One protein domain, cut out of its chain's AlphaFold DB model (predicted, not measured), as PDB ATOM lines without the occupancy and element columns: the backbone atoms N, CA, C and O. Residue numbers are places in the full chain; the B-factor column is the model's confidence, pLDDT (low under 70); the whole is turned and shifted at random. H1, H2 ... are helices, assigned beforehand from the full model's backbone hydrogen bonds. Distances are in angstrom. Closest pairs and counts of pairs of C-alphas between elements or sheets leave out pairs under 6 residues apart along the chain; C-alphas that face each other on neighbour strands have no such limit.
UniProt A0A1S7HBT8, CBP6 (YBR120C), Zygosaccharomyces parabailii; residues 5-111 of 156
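Overview. This is residues 5 to 111 of the 156 residues of the protein "CBP6 (YBR120C)" of Zygosaccharomyces parabailii (UniProt A0A1S7HBT8). Two separate lobes make a long, loose shape: H1 packs side by side with H2 and with H5 in one lobe, and the thin helical hairpin of H3 and H4 reaches away as the other. The two lobes are joined by the stretches of residues 43 to 56 and 85 to 91, and no helix of one touches a helix of the other. The printed part has 107 residues with five named helices, H1 to H5 in order, and no named strand; the class is all helix. It is loose, with a radius of gyration of the C-alphas of 17.8 A, and spans 58 by 30 by 25 A.

Arrangement. H1, residues 5 to 17, touches H2, residues 31 to 42, in a helical hairpin at a shallow tilt of 20 degrees, opposite ways; their closest C-alphas, of Ala 10 and Phe 39, are 5.7 A apart. H1 also touches H5, residues 92 to 106, at a shallow tilt of 14 degrees, the same way; the closest C-alphas, of Ile 6 and Glu 92, are 5.0 A apart. H2 and H5 are apart. H3, residues 57 to 66, and H4, residues 71 to 84, form a helical hairpin at a shallow tilt of 13 degrees, opposite ways. They only just touch, with 3 pairs of C-alphas within 8 A, and H4 does so with residues 74 to 78 alone; the closest C-alphas, of Ile 64 and Gln 74, are 6.7 A apart. In H1, H2, H3 and H5 every O i to N i+4 pair is within hydrogen-bond range; in H4, 9 of 10 are.

Along the chain. H1 begins at C-alpha 5 (89.440, 109.055, 78.156) and is 18.4 A long; H2 is 16.5 A and H3 14.0 A. H4 is 20.4 A long from C-alpha 71 (66.791, 132.995, 100.546), and H5 is 20.9 A, ending at C-alpha 106 (110.510, 119.353, 79.409).

Size, cuts and confidence. The C-alphas farthest apart, of Pro 70 and Lys 111, are 58.5 A apart. The printed part has no cut. The links H1 to H2 and H2 to H3 are long, and H3 to H4 is tight. Mean pLDDT of the printed part is 80.0, with 29 residues under 70, among them 47 to 58 and 67 to 74.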
ATOM      1  N   ALA A   5      88.357 108.501  78.968       89.50
ATOM      2  CA  ALA A   5      89.440 109.055  78.156       89.50
ATOM      3  C   ALA A   5      90.075 110.318  78.776       89.50
ATOM      4  O   ALA A   5      91.294 110.500  78.747       89.50
ATOM      5  N   ILE A   6      89.263 111.163  79.425       90.88
ATOM      6  CA  ILE A   6      89.728 112.360  80.144       90.88
ATOM      7  C   ILE A   6      90.548 111.949  81.371       90.88
ATOM      8  O   ILE A   6      91.618 112.509  81.615       90.88
ATOM      9  N   LYS A   7      90.080 110.947  82.127       92.38
ATOM     10  CA  LYS A   7      90.802 110.432  83.300       92.38
ATOM     11  C   LYS A   7      92.151 109.841  82.910       92.38
ATOM     12  O   LYS A   7      93.150 110.105  83.576       92.38
ATOM     13  N   ASP A   8      92.194 109.063  81.835       93.69
ATOM     14  CA  ASP A   8      93.429 108.426  81.383       93.69
ATOM     15  C   ASP A   8      94.416 109.445  80.802       93.69
ATOM     16  O   ASP A   8      95.601 109.406  81.140       93.69
ATOM     17  N   SER A   9      93.929 110.445  80.061       93.38
ATOM     18  CA  SER A   9      94.745 111.589  79.633       93.38
ATOM     19  C   SER A   9      95.297 112.372  80.834       93.38
ATOM     20  O   SER A   9      96.479 112.713  80.868       93.38
ATOM     21  N   ALA A  10      94.496 112.591  81.880       93.62
ATOM     22  CA  ALA A  10      94.957 113.249  83.103       93.62
ATOM     23  C   ALA A  10      96.043 112.442  83.839       93.62
ATOM     24  O   ALA A  10      97.012 113.023  84.330       93.62
ATOM     25  N   LYS A  11      95.956 111.104  83.869       94.88
ATOM     26  CA  LYS A  11      97.025 110.245  84.422       94.88
ATOM     27  C   LYS A  11      98.329 110.371  83.633       94.88
ATOM     28  O   LYS A  11      99.405 110.418  84.231       94.88
ATOM     29  N   GLN A  12      98.253 110.435  82.303       95.06
ATOM     30  CA  GLN A  12      99.435 110.654  81.463       95.06
ATOM     31  C   GLN A  12     100.070 112.017  81.747       95.06
ATOM     32  O   GLN A  12     101.287 112.105  81.923       95.06
ATOM     33  N   LEU A  13      99.248 113.059  81.869       94.81
ATOM     34  CA  LEU A  13      99.697 114.402  82.214       94.81
ATOM     35  C   LEU A  13     100.393 114.440  83.585       94.81
ATOM     36  O   LEU A  13     101.486 114.993  83.705       94.81
ATOM     37  N   LEU A  14      99.830 113.767  84.594       94.75
ATOM     38  CA  LEU A  14     100.444 113.633  85.921       94.75
ATOM     39  C   LEU A  14     101.835 112.983  85.869       94.75
ATOM     40  O   LEU A  14     102.743 113.434  86.563       94.75
ATOM     41  N   LYS A  15     102.035 111.972  85.012       94.56
ATOM     42  CA  LYS A  15     103.343 111.317  84.816       94.56
ATOM     43  C   LYS A  15     104.400 112.260  84.230       94.56
ATOM     44  O   LYS A  15     105.595 112.038  84.428       94.56
ATOM     45  N   ILE A  16     103.985 113.277  83.475       94.56
ATOM     46  CA  ILE A  16     104.886 114.305  82.939       94.56
ATOM     47  C   ILE A  16     105.187 115.338  84.023       94.56
ATOM     48  O   ILE A  16     106.356 115.619  84.277       94.56
ATOM     49  N   ILE A  17     104.152 115.843  84.704       94.00
ATOM     50  CA  ILE A  17     104.290 116.830  85.786       94.00
ATOM     51  C   ILE A  17     105.211 116.303  86.893       94.00
ATOM     52  O   ILE A  17     106.089 117.027  87.357       94.00
ATOM     53  N   SER A  18     105.094 115.023  87.267       91.62
ATOM     54  CA  SER A  18     105.932 114.421  88.311       91.62
ATOM     55  C   SER A  18     107.429 114.420  87.974       91.62
ATOM     56  O   SER A  18     108.254 114.359  88.881       91.62
ATOM     57  N   LYS A  19     107.785 114.475  86.684       92.44
ATOM     58  CA  LYS A  19     109.173 114.506  86.202       92.44
ATOM     59  C   LYS A  19     109.737 115.920  86.064       92.44
ATOM     60  O   LYS A  19     110.931 116.055  85.810       92.44
ATOM     61  N   LEU A  20     108.910 116.960  86.185       89.50
ATOM     62  CA  LEU A  20     109.392 118.336  86.124       89.50
ATOM     63  C   LEU A  20     110.280 118.639  87.343       89.50
ATOM     64  O   LEU A  20     109.990 118.150  88.442       89.50
ATOM     65  N   PRO A  21     111.358 119.423  87.169       88.94
ATOM     66  CA  PRO A  21     112.157 119.887  88.293       88.94
ATOM     67  C   PRO A  21     111.327 120.821  89.174       88.94
ATOM     68  O   PRO A  21     110.408 121.487  88.694       88.94
ATOM     69  N   ASP A  22     111.671 120.883  90.454       86.31
ATOM     70  CA  ASP A  22     111.047 121.839  91.364       86.31
ATOM     71  C   ASP A  22     111.456 123.271  90.993       86.31
ATOM     72  O   ASP A  22     112.562 123.522  90.497       86.31
ATOM     73  N   GLU A  23     110.557 124.229  91.217       86.00
ATOM     74  CA  GLU A  23     110.816 125.619  90.866       86.00
ATOM     75  C   GLU A  23     111.904 126.215  91.764       86.00
ATOM     76  O   GLU A  23     111.883 126.058  92.987       86.00
ATOM     77  N   ARG A  24     112.838 126.960  91.156       80.25
ATOM     78  CA  ARG A  24     113.929 127.631  91.883       80.25
ATOM     79  C   ARG A  24     113.434 128.690  92.857       80.25
ATOM     80  O   ARG A  24     114.124 128.977  93.827       80.25
ATOM     81  N   ILE A  25     112.268 129.278  92.590       78.94
ATOM     82  CA  ILE A  25     111.698 130.290  93.465       78.94
ATOM     83  C   ILE A  25     110.214 130.035  93.709       78.94
ATOM     84  O   ILE A  25     109.371 130.203  92.830       78.94
ATOM     85  N   LYS A  26     109.912 129.604  94.935       67.94
ATOM     86  CA  LYS A  26     108.570 129.254  95.410       67.94
ATOM     87  C   LYS A  26     107.995 130.437  96.179       67.94
ATOM     88  O   LYS A  26     107.921 130.412  97.399       67.94
ATOM     89  N   HIS A  27     107.669 131.517  95.478       60.06
ATOM     90  CA  HIS A  27     107.271 132.744  96.172       60.06
ATOM     91  C   HIS A  27     105.875 132.660  96.800       60.06
ATOM     92  O   HIS A  27     105.648 133.324  97.802       60.06
ATOM     93  N   LEU A  28     104.958 131.851  96.247       70.81
ATOM     94  CA  LEU A  28     103.581 131.719  96.755       70.81
ATOM     95  C   LEU A  28     102.948 130.344  96.482       70.81
ATOM     96  O   LEU A  28     102.266 129.799  97.343       70.81
ATOM     97  N   VAL A  29     103.143 129.781  95.284       77.81
ATOM     98  CA  VAL A  29     102.565 128.492  94.863       77.81
ATOM     99  C   VAL A  29     103.542 127.808  93.906       77.81
ATOM    100  O   VAL A  29     104.072 128.460  93.007       77.81
ATOM    101  N   SER A  30     103.777 126.507  94.084       85.75
ATOM    102  CA  SER A  30     104.495 125.694  93.095       85.75
ATOM    103  C   SER A  30     103.556 125.342  91.943       85.75
ATOM    104  O   SER A  30     102.425 124.896  92.156       85.75
ATOM    105  N   PHE A  31     104.029 125.529  90.710       87.94
ATOM    106  CA  PHE A  31     103.292 125.108  89.524       87.94
ATOM    107  C   PHE A  31     103.111 123.591  89.537       87.94
ATOM    108  O   PHE A  31     101.996 123.103  89.342       87.94
ATOM    109  N   LYS A  32     104.184 122.848  89.823       90.12
ATOM    110  CA  LYS A  32     104.166 121.387  89.897       90.12
ATOM    111  C   LYS A  32     103.142 120.884  90.912       90.12
ATOM    112  O   LYS A  32     102.345 120.010  90.567       90.12
ATOM    113  N   ASP A  33     103.102 121.463  92.108       88.31
ATOM    114  CA  ASP A  33     102.155 121.052  93.152       88.31
ATOM    115  C   ASP A  33     100.712 121.405  92.772       88.31
ATOM    116  O   ASP A  33      99.832 120.542  92.789       88.31
ATOM    117  N   SER A  34     100.483 122.643  92.323       87.88
ATOM    118  CA  SER A  34      99.164 123.128  91.904       87.88
ATOM    119  C   SER A  34      98.569 122.291  90.767       87.88
ATOM    120  O   SER A  34      97.404 121.886  90.822       87.88
ATOM    121  N   GLN A  35      99.366 121.984  89.741       90.56
ATOM    122  CA  GLN A  35      98.899 121.169  88.623       90.56
ATOM    123  C   GLN A  35      98.747 119.696  89.012       90.56
ATOM    124  O   GLN A  35      97.813 119.041  88.548       90.56
ATOM    125  N   THR A  36      99.601 119.173  89.895       91.88
ATOM    126  CA  THR A  36      99.447 117.809  90.419       91.88
ATOM    127  C   THR A  36      98.124 117.661  91.162       91.88
ATOM    128  O   THR A  36      97.391 116.699  90.931       91.88
ATOM    129  N   GLU A  37      97.778 118.616  92.024       89.19
ATOM    130  CA  GLU A  37      96.508 118.603  92.746       89.19
ATOM    131  C   GLU A  37      95.313 118.698  91.790       89.19
ATOM    132  O   GLU A  37      94.389 117.883  91.865       89.19
ATOM    133  N   ARG A  38      95.359 119.640  90.840       87.00
ATOM    134  CA  ARG A  38      94.310 119.827  89.828       87.00
ATOM    135  C   ARG A  38      94.055 118.539  89.047       87.00
ATOM    136  O   ARG A  38      92.924 118.058  89.014       87.00
ATOM    137  N   PHE A  39      95.094 117.942  88.462       91.38
ATOM    138  CA  PHE A  39      94.928 116.772  87.597       91.38
ATOM    139  C   PHE A  39      94.727 115.458  88.353       91.38
ATOM    140  O   PHE A  39      94.165 114.530  87.774       91.38
ATOM    141  N   ARG A  40      95.065 115.372  89.648       90.50
ATOM    142  CA  ARG A  40      94.638 114.251  90.505       90.50
ATOM    143  C   ARG A  40      93.121 114.175  90.609       90.50
ATOM    144  O   ARG A  40      92.560 113.111  90.356       90.50
ATOM    145  N   ARG A  41      92.463 115.307  90.877       87.50
ATOM    146  CA  ARG A  41      90.993 115.383  90.938       87.50
ATOM    147  C   ARG A  41      90.364 114.960  89.607       87.50
ATOM    148  O   ARG A  41      89.428 114.167  89.587       87.50
ATOM    149  N   VAL A  42      90.931 115.420  88.489       88.25
ATOM    150  CA  VAL A  42      90.466 115.081  87.129       88.25
ATOM    151  C   VAL A  42      90.671 113.598  86.807       88.25
ATOM    152  O   VAL A  42      89.797 112.970  86.215       88.25
ATOM    153  N   ALA A  43      91.791 113.016  87.242       89.25
ATOM    154  CA  ALA A  43      92.096 111.595  87.086       89.25
ATOM    155  C   ALA A  43      91.245 110.677  87.987       89.25
ATOM    156  O   ALA A  43      91.331 109.454  87.858       89.25
ATOM    157  N   GLY A  44      90.427 111.239  88.887       85.12
ATOM    158  CA  GLY A  44      89.671 110.481  89.887       85.12
ATOM    159  C   GLY A  44      90.547 109.909  91.004       85.12
ATOM    160  O   GLY A  44      90.174 108.919  91.624       85.12
ATOM    161  N   LEU A  45      91.723 110.497  91.229       86.19
ATOM    162  CA  LEU A  45      92.625 110.147  92.321       86.19
ATOM    163  C   LEU A  45      92.317 111.023  93.537       86.19
ATOM    164  O   LEU A  45      91.962 112.195  93.393       86.19
ATOM    165  N   GLN A  46      92.484 110.465  94.737       77.38
ATOM    166  CA  GLN A  46      92.330 111.241  95.965       77.38
ATOM    167  C   GLN A  46      93.395 112.354  96.035       77.38
ATOM    168  O   GLN A  46      94.526 112.158  95.566       77.38
ATOM    169  N   PRO A  47      93.049 113.539  96.573       69.19
ATOM    170  CA  PRO A  47      94.036 114.572  96.859       69.19
ATOM    171  C   PRO A  47      95.083 114.017  97.833       69.19
ATOM    172  O   PRO A  47      94.758 113.219  98.706       69.19
ATOM    173  N   ALA A  48      96.349 114.407  97.666       64.69
ATOM    174  CA  ALA A  48      97.364 114.058  98.654       64.69
ATOM    175  C   ALA A  48      97.063 114.829  99.942       64.69
ATOM    176  O   ALA A  48      96.909 116.050  99.901       64.69
ATOM    177  N   ASP A  49      96.943 114.114 101.057       65.31
ATOM    178  CA  ASP A  49      96.693 114.716 102.359       65.31
ATOM    179  C   ASP A  49      97.756 115.779 102.687       65.31
ATOM    180  O   ASP A  49      98.952 115.543 102.503       65.31
ATOM    181  N   LYS A  50      97.287 116.910 103.242       56.25
ATOM    182  CA  LYS A  50      98.031 118.103 103.717       56.25
ATOM    183  C   LYS A  50      98.256 119.248 102.716       56.25
ATOM    184  O   LYS A  50      99.379 119.708 102.534       56.25
ATOM    185  N   ALA A  51      97.180 119.826 102.196       48.75
ATOM    186  CA  ALA A  51      97.176 121.250 101.855       48.75
ATOM    187  C   ALA A  51      96.001 121.910 102.580       48.75
ATOM    188  O   ALA A  51      94.906 121.346 102.607       48.75
ATOM    189  N   GLU A  52      96.244 123.054 103.225       53.59
ATOM    190  CA  GLU A  52      95.213 123.881 103.857       53.59
ATOM    191  C   GLU A  52      94.007 123.985 102.920       53.59
ATOM    192  O   GLU A  52      94.119 124.474 101.793       53.59
ATOM    193  N   ARG A  53      92.862 123.449 103.360       53.50
ATOM    194  CA  ARG A  53      91.626 123.450 102.577       53.50
ATOM    195  C   ARG A  53      91.230 124.899 102.306       53.50
ATOM    196  O   ARG A  53      90.589 125.535 103.138       53.50
ATOM    197  N   LYS A  54      91.574 125.426 101.130       56.28
ATOM    198  CA  LYS A  54      90.864 126.582 100.580       56.28
ATOM    199  C   LYS A  54      89.420 126.131 100.402       56.28
ATOM    200  O   LYS A  54      89.198 125.141  99.705       56.28
ATOM    201  N   ALA A  55      88.495 126.796 101.096       59.25
ATOM    202  CA  ALA A  55      87.086 126.417 101.148       59.25
ATOM    203  C   ALA A  55      86.580 126.064  99.743       59.25
ATOM    204  O   ALA A  55      86.666 126.876  98.817       59.25
ATOM    205  N   SER A  56      86.128 124.822  99.579       64.94
ATOM    206  CA  SER A  56      85.558 124.349  98.323       64.94
ATOM    207  C   SER A  56      84.223 125.045  98.059       64.94
ATOM    208  O   SER A  56      83.626 125.650  98.950       64.94
ATOM    209  N   LEU A  57      83.722 124.974  96.825       64.69
ATOM    210  CA  LEU A  57      82.405 125.537  96.512       64.69
ATOM    211  C   LEU A  57      81.300 124.846  97.307       64.69
ATOM    212  O   LEU A  57      80.278 125.456  97.603       64.69
ATOM    213  N   GLU A  58      81.514 123.583  97.648       69.94
ATOM    214  CA  GLU A  58      80.668 122.781  98.513       69.94
ATOM    215  C   GLU A  58      80.694 123.320  99.947       69.94
ATOM    216  O   GLU A  58      79.629 123.510 100.528       69.94
ATOM    217  N   ASP A  59      81.870 123.681 100.469       70.88
ATOM    218  CA  ASP A  59      82.004 124.314 101.787       70.88
ATOM    219  C   ASP A  59      81.357 125.708 101.809       70.88
ATOM    220  O   ASP A  59      80.654 126.055 102.752       70.88
ATOM    221  N   ILE A  60      81.531 126.505 100.747       69.81
ATOM    222  CA  ILE A  60      80.898 127.829 100.616       69.81
ATOM    223  C   ILE A  60      79.373 127.687 100.546       69.81
ATOM    224  O   ILE A  60      78.658 128.450 101.193       69.81
ATOM    225  N   LYS A  61      78.855 126.699  99.806       68.19
ATOM    226  CA  LYS A  61      77.417 126.388  99.768       68.19
ATOM    227  C   LYS A  61      76.900 125.969 101.141       68.19
ATOM    228  O   LYS A  61      75.841 126.441 101.538       68.19
ATOM    229  N   ASP A  62      77.629 125.122 101.863       73.81
ATOM    230  CA  ASP A  62      77.235 124.671 103.201       73.81
ATOM    231  C   ASP A  62      77.230 125.829 104.210       73.81
ATOM    232  O   ASP A  62      76.258 126.021 104.935       73.81
ATOM    233  N   ILE A  63      78.255 126.686 104.186       70.38
ATOM    234  CA  ILE A  63      78.324 127.899 105.016       70.38
ATOM    235  C   ILE A  63      77.158 128.842 104.701       70.38
ATOM    236  O   ILE A  63      76.512 129.331 105.627       70.38
ATOM    237  N   ILE A  64      76.854 129.076 103.418       65.19
ATOM    238  CA  ILE A  64      75.741 129.937 102.986       65.19
ATOM    239  C   ILE A  64      74.394 129.349 103.414       65.19
ATOM    240  O   ILE A  64      73.538 130.091 103.876       65.19
ATOM    241  N   ASN A  65      74.207 128.032 103.306       71.00
ATOM    242  CA  ASN A  65      72.975 127.363 103.729       71.00
ATOM    243  C   ASN A  65      72.801 127.374 105.257       71.00
ATOM    244  O   ASN A  65      71.674 127.412 105.745       71.00
ATOM    245  N   ARG A  66      73.906 127.343 106.014       70.06
ATOM    246  CA  ARG A  66      73.913 127.388 107.487       70.06
ATOM    247  C   ARG A  66      73.804 128.802 108.050       70.06
ATOM    248  O   ARG A  66      73.387 128.960 109.193       70.06
ATOM    249  N   THR A  67      74.158 129.826 107.275       64.50
ATOM    250  CA  THR A  67      73.936 131.226 107.654       64.50
ATOM    251  C   THR A  67      72.558 131.675 107.184       64.50
ATOM    252  O   THR A  67      72.255 131.684 105.995       64.50
ATOM    253  N   SER A  68      71.712 132.050 108.143       56.97
ATOM    254  CA  SER A  68      70.301 132.433 107.995       56.97
ATOM    255  C   SER A  68      70.093 133.755 107.233       56.97
ATOM    256  O   SER A  68      69.502 134.702 107.747       56.97
ATOM    257  N   GLY A  69      70.619 133.864 106.015       63.03
ATOM    258  CA  GLY A  69      70.379 134.989 105.121       63.03
ATOM    259  C   GLY A  69      69.034 134.856 104.392       63.03
ATOM    260  O   GLY A  69      68.547 133.742 104.197       63.03
ATOM    261  N   PRO A  70      68.421 135.963 103.933       67.19
ATOM    262  CA  PRO A  70      67.236 135.912 103.078       67.19
ATOM    263  C   PRO A  70      67.486 135.013 101.852       67.19
ATOM    264  O   PRO A  70      68.439 135.250 101.106       67.19
ATOM    265  N   LEU A  71      66.626 134.012 101.608       59.69
ATOM    266  CA  LEU A  71      66.791 132.995 100.546       59.69
ATOM    267  C   LEU A  71      67.047 133.577  99.136       59.69
ATOM    268  O   LEU A  71      67.628 132.903  98.284       59.69
ATOM    269  N   GLY A  72      66.615 134.815  98.868       64.00
ATOM    270  CA  GLY A  72      66.877 135.515  97.604       64.00
ATOM    271  C   GLY A  72      68.348 135.903  97.413       64.00
ATOM    272  O   GLY A  72      68.907 135.680  96.342       64.00
ATOM    273  N   LEU A  73      69.011 136.386  98.469       66.50
ATOM    274  CA  LEU A  73      70.414 136.822  98.420       66.50
ATOM    275  C   LEU A  73      71.382 135.643  98.249       66.50
ATOM    276  O   LEU A  73      72.410 135.774  97.587       66.50
ATOM    277  N   GLN A  74      71.034 134.474  98.796       67.50
ATOM    278  CA  GLN A  74      71.835 133.253  98.666       67.50
ATOM    279  C   GLN A  74      71.911 132.774  97.208       67.50
ATOM    280  O   GLN A  74      72.987 132.429  96.721       67.50
ATOM    281  N   LYS A  75      70.782 132.793  96.484       72.62
ATOM    282  CA  LYS A  75      70.725 132.379  95.072       72.62
ATOM    283  C   LYS A  75      71.523 133.319  94.172       72.62
ATOM    284  O   LYS A  75      72.270 132.839  93.318       72.62
ATOM    285  N   ASP A  76      71.410 134.626  94.394       77.88
ATOM    286  CA  ASP A  76      72.134 135.622  93.604       77.88
ATOM    287  C   ASP A  76      73.644 135.557  93.846       77.88
ATOM    288  O   ASP A  76      74.413 135.577  92.884       77.88
ATOM    289  N   LEU A  77      74.085 135.387  95.097       75.56
ATOM    290  CA  LEU A  77      75.502 135.204  95.426       75.56
ATOM    291  C   LEU A  77      76.076 133.921  94.819       75.56
ATOM    292  O   LEU A  77      77.120 133.974  94.171       75.56
ATOM    293  N   LEU A  78      75.389 132.783  94.959       72.31
ATOM    294  CA  LEU A  78      75.835 131.515  94.373       72.31
ATOM    295  C   LEU A  78      75.930 131.591  92.846       72.31
ATOM    296  O   LEU A  78      76.894 131.090  92.263       72.31
ATOM    297  N   LYS A  79      74.963 132.250  92.198       77.38
ATOM    298  CA  LYS A  79      74.956 132.461  90.747       77.38
ATOM    299  C   LYS A  79      76.103 133.371  90.308       77.38
ATOM    300  O   LYS A  79      76.762 133.072  89.317       77.38
ATOM    301  N   LYS A  80      76.382 134.439  91.062       77.19
ATOM    302  CA  LYS A  80      77.498 135.358  90.789       77.19
ATOM    303  C   LYS A  80      78.843 134.652  90.941       77.19
ATOM    304  O   LYS A  80      79.656 134.734  90.034       77.19
ATOM    305  N   VAL A  81      79.027 133.887  92.020       74.25
ATOM    306  CA  VAL A  81      80.236 133.086  92.267       74.25
ATOM    307  C   VAL A  81      80.447 132.061  91.151       74.25
ATOM    308  O   VAL A  81      81.531 132.007  90.578       74.25
ATOM    309  N   GLN A  82      79.415 131.300  90.771       70.00
ATOM    310  CA  GLN A  82      79.507 130.342  89.659       70.00
ATOM    311  C   GLN A  82      79.800 131.001  88.307       70.00
ATOM    312  O   GLN A  82      80.507 130.403  87.501       70.00
ATOM    313  N   ALA A  83      79.277 132.206  88.063       74.50
ATOM    314  CA  ALA A  83      79.518 132.956  86.832       74.50
ATOM    315  C   ALA A  83      80.920 133.586  86.778       74.50
ATOM    316  O   ALA A  83      81.473 133.747  85.694       74.50
ATOM    317  N   THR A  84      81.501 133.942  87.927       70.81
ATOM    318  CA  THR A  84      82.858 134.513  88.010       70.81
ATOM    319  C   THR A  84      83.965 133.467  88.033       70.81
ATOM    320  O   THR A  84      85.119 133.800  87.775       70.81
ATOM    321  N   LEU A  85      83.646 132.213  88.359       63.97
ATOM    322  CA  LEU A  85      84.641 131.151  88.368       63.97
ATOM    323  C   LEU A  85      84.852 130.639  86.943       63.97
ATOM    324  O   LEU A  85      83.879 130.244  86.295       63.97
ATOM    325  N   PRO A  86      86.102 130.616  86.447       58.44
ATOM    326  CA  PRO A  86      86.387 130.027  85.152       58.44
ATOM    327  C   PRO A  86      85.957 128.559  85.183       58.44
ATOM    328  O   PRO A  86      86.479 127.754  85.957       58.44
ATOM    329  N   GLN A  87      84.965 128.220  84.361       60.12
ATOM    330  CA  GLN A  87      84.579 126.835  84.133       60.12
ATOM    331  C   GLN A  87      85.671 126.210  83.269       60.12
ATOM    332  O   GLN A  87      85.702 126.388  82.051       60.12
ATOM    333  N   ASP A  88      86.606 125.525  83.920       63.72
ATOM    334  CA  ASP A  88      87.623 124.721  83.255       63.72
ATOM    335  C   ASP A  88      86.932 123.583  82.487       63.72
ATOM    336  O   ASP A  88      86.700 122.491  83.012       63.72
ATOM    337  N   ASN A  89      86.588 123.837  81.225       70.81
ATOM    338  CA  ASN A  89      86.073 122.826  80.308       70.81
ATOM    339  C   ASN A  89      87.222 121.903  79.890       70.81
ATOM    340  O   ASN A  89      87.792 122.032  78.807       70.81
ATOM    341  N   LEU A  90      87.590 120.982  80.778       81.06
ATOM    342  CA  LEU A  90      88.625 119.986  80.531       81.06
ATOM    343  C   LEU A  90      88.112 118.938  79.544       81.06
ATOM    344  O   LEU A  90      87.575 117.896  79.923       81.06
ATOM    345  N   THR A  91      88.281 119.232  78.260       89.56
ATOM    346  CA  THR A  91      88.088 118.269  77.179       89.56
ATOM    347  C   THR A  91      89.327 117.392  77.042       89.56
ATOM    348  O   THR A  91      90.437 117.807  77.384       89.56
ATOM    349  N   GLU A  92      89.166 116.189  76.499       89.06
ATOM    350  CA  GLU A  92      90.301 115.314  76.190       89.06
ATOM    351  C   GLU A  92      91.336 116.027  75.308       89.06
ATOM    352  O   GLU A  92      92.522 116.033  75.639       89.06
ATOM    353  N   GLN A  93      90.880 116.716  74.257       90.94
ATOM    354  CA  GLN A  93      91.742 117.491  73.365       90.94
ATOM    355  C   GLN A  93      92.570 118.531  74.130       90.94
ATOM    356  O   GLN A  93      93.782 118.606  73.941       90.94
ATOM    357  N   SER A  94      91.948 119.285  75.042       91.56
ATOM    358  CA  SER A  94      92.662 120.301  75.826       91.56
ATOM    359  C   SER A  94      93.756 119.694  76.715       91.56
ATOM    360  O   SER A  94      94.817 120.292  76.896       91.56
ATOM    361  N   ILE A  95      93.535 118.489  77.256       92.44
ATOM    362  CA  ILE A  95      94.533 117.781  78.069       92.44
ATOM    363  C   ILE A  95      95.666 117.269  77.173       92.44
ATOM    364  O   ILE A  95      96.835 117.377  77.542       92.44
ATOM    365  N   GLN A  96      95.348 116.769  75.980       94.19
ATOM    366  CA  GLN A  96      96.348 116.330  75.003       94.19
ATOM    367  C   GLN A  96      97.235 117.486  74.514       94.19
ATOM    368  O   GLN A  96      98.456 117.343  74.407       94.19
ATOM    369  N   GLU A  97      96.664 118.669  74.292       94.75
ATOM    370  CA  GLU A  97      97.427 119.880  73.968       94.75
ATOM    371  C   GLU A  97      98.376 120.276  75.108       94.75
ATOM    372  O   GLU A  97      99.547 120.582  74.862       94.75
ATOM    373  N   GLN A  98      97.922 120.179  76.360       93.69
ATOM    374  CA  GLN A  98      98.762 120.420  77.537       93.69
ATOM    375  C   GLN A  98      99.892 119.392  77.671       93.69
ATOM    376  O   GLN A  98     101.033 119.770  77.945       93.69
ATOM    377  N   ILE A  99      99.617 118.109  77.411       95.38
ATOM    378  CA  ILE A  99     100.634 117.048  77.351       95.38
ATOM    379  C   ILE A  99     101.707 117.405  76.321       95.38
ATOM    380  O   ILE A  99     102.905 117.345  76.621       95.38
ATOM    381  N   ARG A 100     101.300 117.819  75.116       95.88
ATOM    382  CA  ARG A 100     102.223 118.215  74.046       95.88
ATOM    383  C   ARG A 100     103.058 119.428  74.449       95.88
ATOM    384  O   ARG A 100     104.273 119.421  74.247       95.88
ATOM    385  N   ALA A 101     102.432 120.447  75.032       94.88
ATOM    386  CA  ALA A 101     103.109 121.654  75.487       94.88
ATOM    387  C   ALA A 101     104.152 121.344  76.572       94.88
ATOM    388  O   ALA A 101     105.325 121.687  76.409       94.88
ATOM    389  N   LEU A 102     103.769 120.615  77.625       93.62
ATOM    390  CA  LEU A 102     104.691 120.235  78.698       93.62
ATOM    391  C   LEU A 102     105.817 119.334  78.200       93.62
ATOM    392  O   LEU A 102     106.960 119.513  78.607       93.62
ATOM    393  N   THR A 103     105.533 118.412  77.281       94.06
ATOM    394  CA  THR A 103     106.566 117.564  76.669       94.06
ATOM    395  C   THR A 103     107.569 118.398  75.871       94.06
ATOM    396  O   THR A 103     108.775 118.162  75.956       94.06
ATOM    397  N   ASN A 104     107.106 119.401  75.117       95.06
ATOM    398  CA  ASN A 104     107.994 120.308  74.384       95.06
ATOM    399  C   ASN A 104     108.899 121.103  75.337       95.06
ATOM    400  O   ASN A 104     110.094 121.241  75.064       95.06
ATOM    401  N   ILE A 105     108.339 121.598  76.447       91.62
ATOM    402  CA  ILE A 105     109.073 122.355  77.469       91.62
ATOM    403  C   ILE A 105     110.092 121.451  78.170       91.62
ATOM    404  O   ILE A 105     111.280 121.761  78.171       91.62
ATOM    405  N   ALA A 106     109.657 120.298  78.687       90.75
ATOM    406  CA  ALA A 106     110.510 119.353  79.409       90.75
ATOM    407  C   ALA A 106     111.698 118.873  78.562       90.75
ATOM    408  O   ALA A 106     112.811 118.724  79.060       90.75
ATOM    409  N   ASN A 107     111.487 118.688  77.257       92.94
ATOM    410  CA  ASN A 107     112.536 118.251  76.341       92.94
ATOM    411  C   ASN A 107     113.413 119.388  75.803       92.94
ATOM    412  O   ASN A 107     114.299 119.122  74.980       92.94
ATOM    413  N   ASN A 108     113.193 120.632  76.250       91.31
ATOM    414  CA  ASN A 108     113.861 121.828  75.740       91.31
ATOM    415  C   ASN A 108     113.776 121.921  74.206       91.31
ATOM    416  O   ASN A 108     114.751 122.279  73.543       91.31
ATOM    417  N   LYS A 109     112.626 121.550  73.622       93.12
ATOM    418  CA  LYS A 109     112.468 121.384  72.169       93.12
ATOM    419  C   LYS A 109     112.911 122.626  71.405       93.12
ATOM    420  O   LYS A 109     113.704 122.509  70.482       93.12
ATOM    421  N   TYR A 110     112.425 123.801  71.797       89.69
ATOM    422  CA  TYR A 110     112.715 125.045  71.083       89.69
ATOM    423  C   TYR A 110     114.139 125.543  71.299       89.69
ATOM    424  O   TYR A 110     114.719 126.078  70.368       89.69
ATOM    425  N   LYS A 111     114.738 125.278  72.466       87.56
ATOM    426  CA  LYS A 111     116.165 125.535  72.689       87.56
ATOM    427  C   LYS A 111     117.033 124.723  71.723       87.56
ATOM    428  O   LYS A 111     118.015 125.234  71.219       87.56
TER     429      LYS A 111